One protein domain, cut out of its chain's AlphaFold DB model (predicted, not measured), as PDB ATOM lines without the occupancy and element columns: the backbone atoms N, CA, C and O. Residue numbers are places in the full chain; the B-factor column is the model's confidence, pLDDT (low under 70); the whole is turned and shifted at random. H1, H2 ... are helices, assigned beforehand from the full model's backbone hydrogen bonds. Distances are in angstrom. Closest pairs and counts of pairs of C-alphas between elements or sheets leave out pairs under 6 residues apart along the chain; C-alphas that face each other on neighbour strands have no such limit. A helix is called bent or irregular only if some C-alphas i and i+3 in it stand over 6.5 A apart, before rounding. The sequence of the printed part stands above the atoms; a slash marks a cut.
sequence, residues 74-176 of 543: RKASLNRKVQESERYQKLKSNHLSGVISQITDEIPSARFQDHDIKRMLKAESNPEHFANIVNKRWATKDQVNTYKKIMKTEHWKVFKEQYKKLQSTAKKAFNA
ATOM      1  N   ARG A  74     -27.466  20.451 -18.001       93.81
ATOM      2  CA  ARG A  74     -27.187  19.001 -18.024       93.81
ATOM      3  C   ARG A  74     -28.348  18.197 -17.431       93.81
ATOM      4  O   ARG A  74     -28.756  17.179 -17.992       93.81
ATOM      5  N   LYS A  75     -28.954  18.686 -16.342       92.00
ATOM      6  CA  LYS A  75     -30.158  18.077 -15.749       92.00
ATOM      7  C   LYS A  75     -31.363  18.145 -16.691       92.00
ATOM      8  O   LYS A  75     -32.125  17.183 -16.773       92.00
ATOM      9  N   ALA A  76     -31.551  19.260 -17.395       91.69
ATOM     10  CA  ALA A  76     -32.620  19.413 -18.376       91.69
ATOM     11  C   ALA A  76     -32.440  18.453 -19.563       91.69
ATOM     12  O   ALA A  76     -33.419  17.815 -19.950       91.69
ATOM     13  N   SER A  77     -31.211  18.286 -20.068       94.50
ATOM     14  CA  SER A  77     -30.889  17.293 -21.104       94.50
ATOM     15  C   SER A  77     -31.233  15.871 -20.645       94.50
ATOM     16  O   SER A  77     -31.977  15.167 -21.330       94.50
ATOM     17  N   LEU A  78     -30.813  15.474 -19.437       94.12
ATOM     18  CA  LEU A  78     -31.126  14.145 -18.902       94.12
ATOM     19  C   LEU A  78     -32.638  13.920 -18.756       94.12
ATOM     20  O   LEU A  78     -33.157  12.888 -19.176       94.12
ATOM     21  N   ASN A  79     -33.359  14.900 -18.206       93.44
ATOM     22  CA  ASN A  79     -34.814  14.827 -18.068       93.44
ATOM     23  C   ASN A  79     -35.511  14.727 -19.427       93.44
ATOM     24  O   ASN A  79     -36.459  13.959 -19.562       93.44
ATOM     25  N   ARG A  80     -35.045  15.476 -20.429       94.19
ATOM     26  CA  ARG A  80     -35.569  15.413 -21.795       94.19
ATOM     27  C   ARG A  80     -35.382  14.010 -22.379       94.19
ATOM     28  O   ARG A  80     -36.364  13.417 -22.809       94.19
ATOM     29  N   LYS A  81     -34.178  13.436 -22.285       94.69
ATOM     30  CA  LYS A  81     -33.893  12.072 -22.768       94.69
ATOM     31  C   LYS A  81     -34.717  11.001 -22.029       94.69
ATOM     32  O   LYS A  81     -35.161  10.034 -22.639       94.69
ATOM     33  N   VAL A  82     -34.991  11.185 -20.732       95.69
ATOM     34  CA  VAL A  82     -35.945  10.337 -19.986       95.69
ATOM     35  C   VAL A  82     -37.345  10.452 -20.585       95.69
ATOM     36  O   VAL A  82     -37.964   9.428 -20.864       95.69
ATOM     37  N   GLN A  83     -37.831  11.676 -20.799       93.50
ATOM     38  CA  GLN A  83     -39.174  11.934 -21.315       93.50
ATOM     39  C   GLN A  83     -39.370  11.401 -22.739       93.50
ATOM     40  O   GLN A  83     -40.412  10.831 -23.035       93.50
ATOM     41  N   GLU A  84     -38.363  11.514 -23.600       92.44
ATOM     42  CA  GLU A  84     -38.397  11.026 -24.986       92.44
ATOM     43  C   GLU A  84     -38.323   9.495 -25.093       92.44
ATOM     44  O   GLU A  84     -38.675   8.931 -26.126       92.44
ATOM     45  N   SER A  85     -37.897   8.798 -24.034       93.81
ATOM     46  CA  SER A  85     -37.776   7.341 -24.069       93.81
ATOM     47  C   SER A  85     -39.137   6.639 -24.164       93.81
ATOM     48  O   SER A  85     -40.108   7.013 -23.498       93.81
ATOM     49  N   GLU A  86     -39.183   5.534 -24.910       93.31
ATOM     50  CA  GLU A  86     -40.382   4.697 -25.062       93.31
ATOM     51  C   GLU A  86     -40.951   4.252 -23.702       93.31
ATOM     52  O   GLU A  86     -42.160   4.268 -23.470       93.31
ATOM     53  N   ARG A  87     -40.062   3.941 -22.749       94.69
ATOM     54  CA  ARG A  87     -40.429   3.580 -21.375       94.69
ATOM     55  C   ARG A  87     -41.246   4.677 -20.695       94.69
ATOM     56  O   ARG A  87     -42.257   4.366 -20.064       94.69
ATOM     57  N   TYR A  88     -40.823   5.938 -20.792       96.19
ATOM     58  CA  TYR A  88     -41.575   7.045 -20.204       96.19
ATOM     59  C   TYR A  88     -42.875   7.301 -20.962       96.19
ATOM     60  O   TYR A  88     -43.904   7.482 -20.319       96.19
ATOM     61  N   GLN A  89     -42.859   7.246 -22.297       95.69
ATOM     62  CA  GLN A  89     -44.065   7.435 -23.112       95.69
ATOM     63  C   GLN A  89     -45.148   6.400 -22.780       95.69
ATOM     64  O   GLN A  89     -46.311   6.763 -22.588       95.69
ATOM     65  N   LYS A  90     -44.768   5.132 -22.576       96.44
ATOM     66  CA  LYS A  90     -45.687   4.081 -22.119       96.44
ATOM     67  C   LYS A  90     -46.254   4.374 -20.729       96.44
ATOM     68  O   LYS A  90     -47.461   4.283 -20.525       96.44
ATOM     69  N   LEU A  91     -45.408   4.777 -19.776       96.81
ATOM     70  CA  LEU A  91     -45.875   5.169 -18.442       96.81
ATOM     71  C   LEU A  91     -46.821   6.374 -18.506       96.81
ATOM     72  O   LEU A  91     -47.853   6.363 -17.837       96.81
ATOM     73  N   LYS A  92     -46.494   7.386 -19.317       95.56
ATOM     74  CA  LYS A  92     -47.309   8.588 -19.513       95.56
ATOM     75  C   LYS A  92     -48.685   8.225 -20.061       95.56
ATOM     76  O   LYS A  92     -49.680   8.652 -19.483       95.56
ATOM     77  N   SER A  93     -48.737   7.398 -21.105       95.62
ATOM     78  CA  SER A  93     -49.993   6.909 -21.680       95.62
ATOM     79  C   SER A  93     -50.838   6.167 -20.639       95.62
ATOM     80  O   SER A  93     -51.998   6.518 -20.429       95.62
ATOM     81  N   ASN A  94     -50.234   5.241 -19.886       96.75
ATOM     82  CA  ASN A  94     -50.944   4.451 -18.873       96.75
ATOM     83  C   ASN A  94     -51.558   5.293 -17.740       96.75
ATOM     84  O   ASN A  94     -52.570   4.892 -17.177       96.75
ATOM     85  N   HIS A  95     -50.949   6.425 -17.371       96.50
ATOM     86  CA  HIS A  95     -51.453   7.264 -16.273       96.50
ATOM     87  C   HIS A  95     -52.371   8.393 -16.753       96.50
ATOM     88  O   HIS A  95     -53.262   8.799 -16.012       96.50
ATOM     89  N   LEU A  96     -52.127   8.949 -17.946       96.25
ATOM     90  CA  LEU A  96     -52.752  10.206 -18.366       96.25
ATOM     91  C   LEU A  96     -53.770  10.063 -19.499       96.25
ATOM     92  O   LEU A  96     -54.586  10.963 -19.643       96.25
ATOM     93  N   SER A  97     -53.749   8.987 -20.295       95.06
ATOM     94  CA  SER A  97     -54.612   8.863 -21.488       95.06
ATOM     95  C   SER A  97     -56.099   9.043 -21.174       95.06
ATOM     96  O   SER A  97     -56.760   9.829 -21.845       95.06
ATOM     97  N   GLY A  98     -56.602   8.405 -20.112       96.06
ATOM     98  CA  GLY A  98     -58.011   8.509 -19.716       96.06
ATOM     99  C   GLY A  98     -58.442   9.938 -19.375       96.06
ATOM    100  O   GLY A  98     -59.408  10.442 -19.937       96.06
ATOM    101  N   VAL A  99     -57.695  10.628 -18.507       96.00
ATOM    102  CA  VAL A  99     -58.020  12.015 -18.119       96.00
ATOM    103  C   VAL A  99     -57.765  13.014 -19.255       96.00
ATOM    104  O   VAL A  99     -58.482  14.000 -19.376       96.00
ATOM    105  N   ILE A 100     -56.776  12.759 -20.119       95.44
ATOM    106  CA  ILE A 100     -56.548  13.569 -21.323       95.44
ATOM    107  C   ILE A 100     -57.731  13.435 -22.283       95.44
ATOM    108  O   ILE A 100     -58.147  14.453 -22.828       95.44
ATOM    109  N   SER A 101     -58.282  12.230 -22.468       95.00
ATOM    110  CA  SER A 101     -59.472  12.016 -23.303       95.00
ATOM    111  C   SER A 101     -60.641  12.852 -22.794       95.00
ATOM    112  O   SER A 101     -61.150  13.672 -23.543       95.00
ATOM    113  N   GLN A 102     -60.953  12.759 -21.496       95.31
ATOM    114  CA  GLN A 102     -62.036  13.531 -20.872       95.31
ATOM    115  C   GLN A 102     -61.889  15.043 -21.101       95.31
ATOM    116  O   GLN A 102     -62.836  15.712 -21.498       95.31
ATOM    117  N   ILE A 103     -60.680  15.588 -20.916       94.62
ATOM    118  CA  ILE A 103     -60.437  17.020 -21.153       94.62
ATOM    119  C   ILE A 103     -60.541  17.370 -22.643       94.62
ATOM    120  O   ILE A 103     -60.976  18.468 -22.985       94.62
ATOM    121  N   THR A 104     -60.111  16.476 -23.531       94.56
ATOM    122  CA  THR A 104     -60.140  16.723 -24.981       94.56
ATOM    123  C   THR A 104     -61.565  16.638 -25.533       94.56
ATOM    124  O   THR A 104     -61.885  17.377 -26.462       94.56
ATOM    125  N   ASP A 105     -62.436  15.828 -24.927       94.19
ATOM    126  CA  ASP A 105     -63.863  15.758 -25.263       94.19
ATOM    127  C   ASP A 105     -64.581  17.082 -24.931       94.19
ATOM    128  O   ASP A 105     -65.383  17.573 -25.726       94.19
ATOM    129  N   GLU A 106     -64.244  17.719 -23.801       94.44
ATOM    130  CA  GLU A 106     -64.760  19.052 -23.436       94.44
ATOM    131  C   GLU A 106     -64.083  20.195 -24.210       94.44
ATOM    132  O   GLU A 106     -64.691  21.229 -24.506       94.44
ATOM    133  N   ILE A 107     -62.790  20.042 -24.502       94.38
ATOM    134  CA  ILE A 107     -61.946  21.064 -25.119       94.38
ATOM    135  C   ILE A 107     -61.193  20.420 -26.291       94.38
ATOM    136  O   ILE A 107     -60.025  20.057 -26.144       94.38
ATOM    137  N   PRO A 108     -61.795  20.355 -27.494       91.88
ATOM    138  CA  PRO A 108     -61.168  19.715 -28.656       91.88
ATOM    139  C   PRO A 108     -59.820  20.324 -29.073       91.88
ATOM    140  O   PRO A 108     -59.003  19.672 -29.715       91.88
ATOM    141  N   SER A 109     -59.557  21.583 -28.701       89.88
ATOM    142  CA  SER A 109     -58.274  22.253 -28.943       89.88
ATOM    143  C   SER A 109     -57.191  21.925 -27.903       89.88
ATOM    144  O   SER A 109     -56.082  22.461 -27.991       89.88
ATOM    145  N   ALA A 110     -57.493  21.110 -26.888       91.62
ATOM    146  CA  ALA A 110     -56.568  20.780 -25.814       91.62
ATOM    147  C   ALA A 110     -55.382  19.951 -26.318       91.62
ATOM    148  O   ALA A 110     -55.509  19.036 -27.127       91.62
ATOM    149  N   ARG A 111     -54.193  20.264 -25.793       91.31
ATOM    150  CA  ARG A 111     -52.953  19.552 -26.109       91.31
ATOM    151  C   ARG A 111     -52.101  19.387 -24.857       91.31
ATOM    152  O   ARG A 111     -51.944  20.321 -24.074       91.31
ATOM    153  N   PHE A 112     -51.515  18.200 -24.706       91.44
ATOM    154  CA  PHE A 112     -50.744  17.796 -23.525       91.44
ATOM    155  C   PHE A 112     -49.312  17.358 -23.870       91.44
ATOM    156  O   PHE A 112     -48.821  16.310 -23.422       91.44
ATOM    157  N   GLN A 113     -48.605  18.169 -24.665       89.88
ATOM    158  CA  GLN A 113     -47.156  17.994 -24.806       89.88
ATOM    159  C   GLN A 113     -46.459  18.353 -23.485       89.88
ATOM    160  O   GLN A 113     -47.000  19.078 -22.649       89.88
ATOM    161  N   ASP A 114     -45.247  17.842 -23.265       87.12
ATOM    162  CA  ASP A 114     -44.578  17.991 -21.965       87.12
ATOM    163  C   ASP A 114     -44.315  19.457 -21.589       87.12
ATOM    164  O   ASP A 114     -44.384  19.810 -20.409       87.12
ATOM    165  N   HIS A 115     -44.057  20.337 -22.563       87.75
ATOM    166  CA  HIS A 115     -43.964  21.777 -22.303       87.75
ATOM    167  C   HIS A 115     -45.317  22.419 -22.001       87.75
ATOM    168  O   HIS A 115     -45.346  23.336 -21.184       87.75
ATOM    169  N   ASP A 116     -46.420  21.952 -22.597       92.50
ATOM    170  CA  ASP A 116     -47.768  22.459 -22.298       92.50
ATOM    171  C   ASP A 116     -48.101  22.177 -20.825       92.50
ATOM    172  O   ASP A 116     -48.472  23.082 -20.075       92.50
ATOM    173  N   ILE A 117     -47.848  20.943 -20.377       92.75
ATOM    174  CA  ILE A 117     -48.049  20.517 -18.984       92.75
ATOM    175  C   ILE A 117     -47.193  21.359 -18.032       92.75
ATOM    176  O   ILE A 117     -47.701  21.893 -17.045       92.75
ATOM    177  N   LYS A 118     -45.896  21.527 -18.332       90.81
ATOM    178  CA  LYS A 118     -44.980  22.339 -17.509       90.81
ATOM    179  C   LYS A 118     -45.433  23.801 -17.415       90.81
ATOM    180  O   LYS A 118     -45.337  24.380 -16.335       90.81
ATOM    181  N   ARG A 119     -45.930  24.393 -18.510       93.62
ATOM    182  CA  ARG A 119     -46.460  25.771 -18.536       93.62
ATOM    183  C   ARG A 119     -47.699  25.909 -17.656       93.62
ATOM    184  O   ARG A 119     -47.739  26.822 -16.839       93.62
ATOM    185  N   MET A 120     -48.662  24.994 -17.781       94.50
ATOM    186  CA  MET A 120     -49.885  24.999 -16.964       94.50
ATOM    187  C   MET A 120     -49.573  24.849 -15.472       94.50
ATOM    188  O   MET A 120     -50.028  25.653 -14.664       94.50
ATOM    189  N   LEU A 121     -48.714  23.892 -15.106       93.12
ATOM    190  CA  LEU A 121     -48.300  23.694 -13.711       93.12
ATOM    191  C   LEU A 121     -47.536  24.900 -13.145       93.12
ATOM    192  O   LEU A 121     -47.728  25.261 -11.989       93.12
ATOM    193  N   LYS A 122     -46.673  25.540 -13.945       92.75
ATOM    194  CA  LYS A 122     -45.928  26.733 -13.515       92.75
ATOM    195  C   LYS A 122     -46.820  27.969 -13.387       92.75
ATOM    196  O   LYS A 122     -46.545  28.822 -12.552       92.75
ATOM    197  N   ALA A 123     -47.874  28.072 -14.191       92.75
ATOM    198  CA  ALA A 123     -48.824  29.173 -14.095       92.75
ATOM    199  C   ALA A 123     -49.681  29.119 -12.819       92.75
ATOM    200  O   ALA A 123     -50.087  30.170 -12.336       92.75
ATOM    201  N   GLU A 124     -49.910  27.934 -12.237       87.88
ATOM    202  CA  GLU A 124     -50.586  27.829 -10.932       87.88
ATOM    203  C   GLU A 124     -49.769  28.443  -9.794       87.88
ATOM    204  O   GLU A 124     -50.339  29.036  -8.885       87.88
ATOM    205  N   SER A 125     -48.442  28.305  -9.835       86.69
ATOM    206  CA  SER A 125     -47.554  28.867  -8.814       86.69
ATOM    207  C   SER A 125     -47.070  30.282  -9.132       86.69
ATOM    208  O   SER A 125     -46.533  30.953  -8.255       86.69
ATOM    209  N   ASN A 126     -47.244  30.746 -10.372       91.12
ATOM    210  CA  ASN A 126     -46.886  32.090 -10.808       91.12
ATOM    211  C   ASN A 126     -47.911  32.612 -11.838       91.12
ATOM    212  O   ASN A 126     -47.776  32.317 -13.032       91.12
ATOM    213  N   PRO A 127     -48.892  33.428 -11.410       79.56
ATOM    214  CA  PRO A 127     -49.929  33.975 -12.288       79.56
ATOM    215  C   PRO A 127     -49.398  34.808 -13.469       79.56
ATOM    216  O   PRO A 127     -50.003  34.814 -14.544       79.56
ATOM    217  N   GLU A 128     -48.238  35.458 -13.323       91.12
ATOM    218  CA  GLU A 128     -47.608  36.253 -14.389       91.12
ATOM    219  C   GLU A 128     -46.934  35.386 -15.462       91.12
ATOM    220  O   GLU A 128     -46.567  35.872 -16.537       91.12
ATOM    221  N   HIS A 129     -46.765  34.081 -15.213       93.12
ATOM    222  CA  HIS A 129     -46.063  33.184 -16.128       93.12
ATOM    223  C   HIS A 129     -46.670  33.195 -17.535       93.12
ATOM    224  O   HIS A 129     -45.929  33.237 -18.518       93.12
ATOM    225  N   PHE A 130     -48.002  33.206 -17.644       94.38
ATOM    226  CA  PHE A 130     -48.676  33.224 -18.939       94.38
ATOM    227  C   PHE A 130     -48.444  34.517 -19.725       94.38
ATOM    228  O   PHE A 130     -48.199  34.446 -20.929       94.38
ATOM    229  N   ALA A 131     -48.458  35.678 -19.067       92.44
ATOM    230  CA  ALA A 131     -48.122  36.944 -19.720       92.44
ATOM    231  C   ALA A 131     -46.668  36.920 -20.224       92.44
ATOM    232  O   ALA A 131     -46.393  37.239 -21.381       92.44
ATOM    233  N   ASN A 132     -45.753  36.419 -19.392       93.12
ATOM    234  CA  ASN A 132     -44.333  36.326 -19.716       93.12
ATOM    235  C   ASN A 132     -44.040  35.436 -20.936       93.12
ATOM    236  O   ASN A 132     -43.253  35.823 -21.800       93.12
ATOM    237  N   ILE A 133     -44.666  34.258 -21.048       93.19
ATOM    238  CA  ILE A 133     -44.424  33.364 -22.197       93.19
ATOM    239  C   ILE A 133     -45.049  33.880 -23.499       93.19
ATOM    240  O   ILE A 133     -44.535  33.559 -24.569       93.19
ATOM    241  N   VAL A 134     -46.111  34.688 -23.426       93.88
ATOM    242  CA  VAL A 134     -46.691  35.361 -24.602       93.88
ATOM    243  C   VAL A 134     -45.782  36.499 -25.058       93.88
ATOM    244  O   VAL A 134     -45.448  36.569 -26.238       93.88
ATOM    245  N   ASN A 135     -45.303  37.329 -24.127       94.12
ATOM    246  CA  ASN A 135     -44.387  38.433 -24.432       94.12
ATOM    247  C   ASN A 135     -43.087  37.934 -25.080       94.12
ATOM    248  O   ASN A 135     -42.606  38.521 -26.046       94.12
ATOM    249  N   LYS A 136     -42.559  36.796 -24.611       93.25
ATOM    250  CA  LYS A 136     -41.375  36.138 -25.192       93.25
ATOM    251  C   LYS A 136     -41.658  35.339 -26.470       93.25
ATOM    252  O   LYS A 136     -40.748  34.700 -26.990       93.25
ATOM    253  N   ARG A 137     -42.902  35.340 -26.967       92.31
ATOM    254  CA  ARG A 137     -43.358  34.561 -28.136       92.31
ATOM    255  C   ARG A 137     -43.109  33.051 -28.007       92.31
ATOM    256  O   ARG A 137     -42.963  32.349 -29.000       92.31
ATOM    257  N   TRP A 138     -43.077  32.532 -26.780       89.06
ATOM    258  CA  TRP A 138     -42.939  31.096 -26.506       89.06
ATOM    259  C   TRP A 138     -44.280  30.357 -26.586       89.06
ATOM    260  O   TRP A 138     -44.301  29.138 -26.773       89.06
ATOM    261  N   ALA A 139     -45.391  31.074 -26.427       91.56
ATOM    262  CA  ALA A 139     -46.740  30.572 -26.645       91.56
ATOM    263  C   ALA A 139     -47.617  31.659 -27.279       91.56
ATOM    264  O   ALA A 139     -47.412  32.850 -27.033       91.56
ATOM    265  N   THR A 140     -48.609  31.256 -28.069       94.69
ATOM    266  CA  THR A 140     -49.614  32.178 -28.612       94.69
ATOM    267  C   THR A 140     -50.669  32.525 -27.560       94.69
ATOM    268  O   THR A 140     -50.849  31.809 -26.568       94.69
ATOM    269  N   LYS A 141     -51.409  33.619 -27.783       94.25
ATOM    270  CA  LYS A 141     -52.554  33.979 -26.931       94.25
ATOM    271  C   LYS A 141     -53.602  32.860 -26.904       94.25
ATOM    272  O   LYS A 141     -54.108  32.537 -25.834       94.25
ATOM    273  N   ASP A 142     -53.848  32.209 -28.038       94.19
ATOM    274  CA  ASP A 142     -54.824  31.116 -28.147       94.19
ATOM    275  C   ASP A 142     -54.395  29.862 -27.385       94.19
ATOM    276  O   ASP A 142     -55.214  29.229 -26.710       94.19
ATOM    277  N   GLN A 143     -53.098  29.536 -27.412       93.81
ATOM    278  CA  GLN A 143     -52.539  28.462 -26.590       93.81
ATOM    279  C   GLN A 143     -52.762  28.748 -25.105       93.81
ATOM    280  O   GLN A 143     -53.271  27.894 -24.384       93.81
ATOM    281  N   VAL A 144     -52.459  29.968 -24.652       94.25
ATOM    282  CA  VAL A 144     -52.679  30.370 -23.255       94.25
ATOM    283  C   VAL A 144     -54.159  30.369 -22.877       94.25
ATOM    284  O   VAL A 144     -54.506  29.936 -21.778       94.25
ATOM    285  N   ASN A 145     -55.049  30.809 -23.766       94.56
ATOM    286  CA  ASN A 145     -56.490  30.746 -23.529       94.56
ATOM    287  C   ASN A 145     -56.964  29.296 -23.380       94.56
ATOM    288  O   ASN A 145     -57.743  28.999 -22.475       94.56
ATOM    289  N   THR A 146     -56.443  28.385 -24.204       95.06
ATOM    290  CA  THR A 146     -56.716  26.947 -24.090       95.06
ATOM    291  C   THR A 146     -56.201  26.389 -22.763       95.06
ATOM    292  O   THR A 146     -56.956  25.730 -22.055       95.06
ATOM    293  N   TYR A 147     -54.971  26.724 -22.358       95.19
ATOM    294  CA  TYR A 147     -54.422  26.332 -21.055       95.19
ATOM    295  C   TYR A 147     -55.310  26.796 -19.892       95.19
ATOM    296  O   TYR A 147     -55.627  26.010 -19.003       95.19
ATOM    297  N   LYS A 148     -55.776  28.052 -19.917       94.00
ATOM    298  CA  LYS A 148     -56.688  28.590 -18.895       94.00
ATOM    299  C   LYS A 148     -58.028  27.855 -18.857       94.00
ATOM    300  O   LYS A 148     -58.559  27.668 -17.769       94.00
ATOM    301  N   LYS A 149     -58.579  27.459 -20.013       95.38
ATOM    302  CA  LYS A 149     -59.806  26.647 -20.079       95.38
ATOM    303  C   LYS A 149     -59.578  25.277 -19.444       95.38
ATOM    304  O   LYS A 149     -60.319  24.921 -18.539       95.38
ATOM    305  N   ILE A 150     -58.502  24.584 -19.833       95.06
ATOM    306  CA  ILE A 150     -58.115  23.282 -19.263       95.06
ATOM    307  C   ILE A 150     -58.018  23.376 -17.740       95.06
ATOM    308  O   ILE A 150     -58.644  22.590 -17.038       95.06
ATOM    309  N   MET A 151     -57.292  24.370 -17.226       93.69
ATOM    310  CA  MET A 151     -57.045  24.533 -15.790       93.69
ATOM    311  C   MET A 151     -58.302  24.834 -14.955       93.69
ATOM    312  O   MET A 151     -58.248  24.713 -13.733       93.69
ATOM    313  N   LYS A 152     -59.413  25.233 -15.590       93.94
ATOM    314  CA  LYS A 152     -60.709  25.474 -14.934       93.94
ATOM    315  C   LYS A 152     -61.626  24.246 -14.913       93.94
ATOM    316  O   LYS A 152     -62.616  24.278 -14.194       93.94
ATOM    317  N   THR A 153     -61.322  23.206 -15.690       93.00
ATOM    318  CA  THR A 153     -62.113  21.963 -15.711       93.00
ATOM    319  C   THR A 153     -62.002  21.218 -14.380       93.00
ATOM    320  O   THR A 153     -60.962  21.265 -13.713       93.00
ATOM    321  N   GLU A 154     -63.035  20.458 -14.016       92.75
ATOM    322  CA  GLU A 154     -62.985  19.568 -12.844       92.75
ATOM    323  C   GLU A 154     -61.917  18.471 -13.019       92.75
ATOM    324  O   GLU A 154     -61.224  18.079 -12.071       92.75
ATOM    325  N   HIS A 155     -61.693  18.056 -14.269       94.81
ATOM    326  CA  HIS A 155     -60.688  17.074 -14.665       94.81
ATOM    327  C   HIS A 155     -59.244  17.534 -14.433       94.81
ATOM    328  O   HIS A 155     -58.357  16.693 -14.273       94.81
ATOM    329  N   TRP A 156     -58.966  18.841 -14.353       94.69
ATOM    330  CA  TRP A 156     -57.603  19.334 -14.125       94.69
ATOM    331  C   TRP A 156     -57.028  18.889 -12.776       94.69
ATOM    332  O   TRP A 156     -55.847  18.540 -12.678       94.69
ATOM    333  N   LYS A 157     -57.859  18.825 -11.729       94.69
ATOM    334  CA  LYS A 157     -57.433  18.305 -10.420       94.69
ATOM    335  C   LYS A 157     -57.015  16.835 -10.531       94.69
ATOM    336  O   LYS A 157     -55.922  16.478 -10.086       94.69
ATOM    337  N   VAL A 158     -57.833  16.023 -11.204       95.69
ATOM    338  CA  VAL A 158     -57.550  14.603 -11.475       95.69
ATOM    339  C   VAL A 158     -56.276  14.458 -12.309       95.69
ATOM    340  O   VAL A 158     -55.414  13.637 -11.986       95.69
ATOM    341  N   PHE A 159     -56.097  15.298 -13.332       96.38
ATOM    342  CA  PHE A 159     -54.898  15.315 -14.165       96.38
ATOM    343  C   PHE A 159     -53.639  15.537 -13.324       96.38
ATOM    344  O   PHE A 159     -52.674  14.784 -13.454       96.38
ATOM    345  N   LYS A 160     -53.639  16.529 -12.423       95.31
ATOM    346  CA  LYS A 160     -52.487  16.809 -11.548       95.31
ATOM    347  C   LYS A 160     -52.170  15.643 -10.615       95.31
ATOM    348  O   LYS A 160     -50.995  15.321 -10.421       95.31
ATOM    349  N   GLU A 161     -53.189  14.989 -10.063       96.00
ATOM    350  CA  GLU A 161     -53.010  13.805  -9.217       96.00
ATOM    351  C   GLU A 161     -52.403  12.632 -10.000       96.00
ATOM    352  O   GLU A 161     -51.420  12.032  -9.550       96.00
ATOM    353  N   GLN A 162     -52.916  12.346 -11.201       97.19
ATOM    354  CA  GLN A 162     -52.367  11.309 -12.082       97.19
ATOM    355  C   GLN A 162     -50.961  11.657 -12.575       97.19
ATOM    356  O   GLN A 162     -50.086  10.792 -12.617       97.19
ATOM    357  N   TYR A 163     -50.690  12.930 -12.863       96.06
ATOM    358  CA  TYR A 163     -49.358  13.399 -13.224       96.06
ATOM    359  C   TYR A 163     -48.370  13.227 -12.067       96.06
ATOM    360  O   TYR A 163     -47.260  12.740 -12.276       96.06
ATOM    361  N   LYS A 164     -48.764  13.524 -10.822       95.94
ATOM    362  CA  LYS A 164     -47.929  13.263  -9.636       95.94
ATOM    363  C   LYS A 164     -47.644  11.765  -9.461       95.94
ATOM    364  O   LYS A 164     -46.502  11.397  -9.171       95.94
ATOM    365  N   LYS A 165     -48.645  10.904  -9.683       97.19
ATOM    366  CA  LYS A 165     -48.469   9.439  -9.694       97.19
ATOM    367  C   LYS A 165     -47.493   9.010 -10.789       97.19
ATOM    368  O   LYS A 165     -46.529   8.318 -10.474       97.19
ATOM    369  N   LEU A 166     -47.654   9.507 -12.017       96.62
ATOM    370  CA  LEU A 166     -46.727   9.277 -13.128       96.62
ATOM    371  C   LEU A 166     -45.288   9.646 -12.751       96.62
ATOM    372  O   LEU A 166     -44.388   8.841 -12.970       96.62
ATOM    373  N   GLN A 167     -45.055  10.827 -12.166       95.44
ATOM    374  CA  GLN A 167     -43.708  11.250 -11.761       95.44
ATOM    375  C   GLN A 167     -43.093  10.295 -10.725       95.44
ATOM    376  O   GLN A 167     -41.920   9.936 -10.834       95.44
ATOM    377  N   SER A 168     -43.881   9.839  -9.746       96.62
ATOM    378  CA  SER A 168     -43.439   8.858  -8.745       96.62
ATOM    379  C   SER A 168     -43.128   7.494  -9.372       96.62
ATOM    380  O   SER A 168     -42.053   6.933  -9.140       96.62
ATOM    381  N   THR A 169     -44.024   6.984 -10.225       97.06
ATOM    382  CA  THR A 169     -43.848   5.712 -10.939       97.06
ATOM    383  C   THR A 169     -42.638   5.760 -11.866       97.06
ATOM    384  O   THR A 169     -41.816   4.845 -11.844       97.06
ATOM    385  N   ALA A 170     -42.468   6.845 -12.626       96.69
ATOM    386  CA  ALA A 170     -41.308   7.059 -13.482       96.69
ATOM    387  C   ALA A 170     -40.018   7.101 -12.657       96.69
ATOM    388  O   ALA A 170     -39.073   6.382 -12.969       96.69
ATOM    389  N   LYS A 171     -39.983   7.848 -11.546       96.69
ATOM    390  CA  LYS A 171     -38.806   7.872 -10.665       96.69
ATOM    391  C   LYS A 171     -38.429   6.466 -10.194       96.69
ATOM    392  O   LYS A 171     -37.259   6.109 -10.271       96.69
ATOM    393  N   LYS A 172     -39.390   5.649  -9.753       96.88
ATOM    394  CA  LYS A 172     -39.116   4.256  -9.349       96.88
ATOM    395  C   LYS A 172     -38.611   3.418 -10.527       96.88
ATOM    396  O   LYS A 172     -37.566   2.786 -10.418       96.88
ATOM    397  N   ALA A 173     -39.302   3.465 -11.665       96.50
ATOM    398  CA  ALA A 173     -38.970   2.666 -12.842       96.50
ATOM    399  C   ALA A 173     -37.581   2.986 -13.418       96.50
ATOM    400  O   ALA A 173     -36.879   2.077 -13.848       96.50
ATOM    401  N   PHE A 174     -37.172   4.257 -13.418       97.69
ATOM    402  CA  PHE A 174     -35.878   4.682 -13.963       97.69
ATOM    403  C   PHE A 174     -34.699   4.467 -13.011       97.69
ATOM    404  O   PHE A 174     -33.565   4.529 -13.472       97.69
ATOM    405  N   ASN A 175     -34.951   4.183 -11.728       97.31
ATOM    406  CA  ASN A 175     -33.919   3.875 -10.730       97.31
ATOM    407  C   ASN A 175     -33.889   2.387 -10.329       97.31
ATOM    408  O   ASN A 175     -33.054   1.985  -9.524       97.31
ATOM    409  N   ALA A 176     -34.778   1.557 -10.880       97.06
ATOM    410  CA  ALA A 176     -34.765   0.115 -10.665       97.06
ATOM    411  C   ALA A 176     -33.782  -0.556 -11.636       97.06
ATOM    412  O   ALA A 176     -33.867  -0.348 -12.849       97.06
TER     413      ALA A 176
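Overview. This is residues 74 to 176 of the 543 residues of the protein "Peptidoglycan glycosyltransferase" of Saprospiraceae bacterium (UniProt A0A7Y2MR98). A long helix, H6, and the bent helix H2 beside it make the base of a broad U, with H5 and H4 forming one arm and H1 the other. H3 sits between the arms and packs on H4 and H5, while residues 74 to 79 of H1 stick out. The 103 printed residues hold six named helices, H1 to H6 in order, and no named strand: all helix. The whole is compact, with a radius of gyration of the C-alphas of 14.2 A and spans of 41 by 33 by 21 A.

Along the chain. H6, residues 155 to 175, is 30.1 A long and ends at C-alpha 175 (-33.919, 3.875, -10.730). H2, residues 86 to 106, was assigned as one helix by its hydrogen bonds but is bent: C-alphas 95 and 98 are 7.5 A apart. Its arms are H2a, residues 86 to 95, and H2b, residues 98 to 106. H3 spans residues 114 to 125, 17.3 A; H4, 129 to 135; H5, 141 to 152, 16.8 A. H1, residues 74 to 84, begins at C-alpha 74 (-27.187, 19.001, -18.024).

Arrangement. H6 touches H2a with residues 162 to 170 alone, closest C-alphas Gln 162 and His 95 at 5.9 A, opposite ways at 36 degrees, only just steep. H6 touches H2b with residues 155 to 159 alone, closest C-alphas Phe 159 and Val 99 at 6.0 A. H3 touches H5, closest C-alphas Met 120 and Tyr 147 at 6.3 A, and H4, Ala 123 and His 129 at 5.3 A. H4 and H5, a helical hairpin, only just touch, with 3 pairs of C-alphas within 8 A, the closest Val 134 and Lys 141 at 6.5 A. H1 is close to but not clearly touching H2a, C-alphas Val 82 and Tyr 88 at 6.5 A. Every O i to N i+4 pair is within hydrogen-bond range in H1, H2a, H2b, H4, H5 and H6, and 7 of 8 in H3.

Size, cuts and confidence. The farthest C-alphas, Asn 135 and Ala 176, are 41.8 A apart. The printed part has no cut, no link is long, and no printed residue is under 70 in pLDDT.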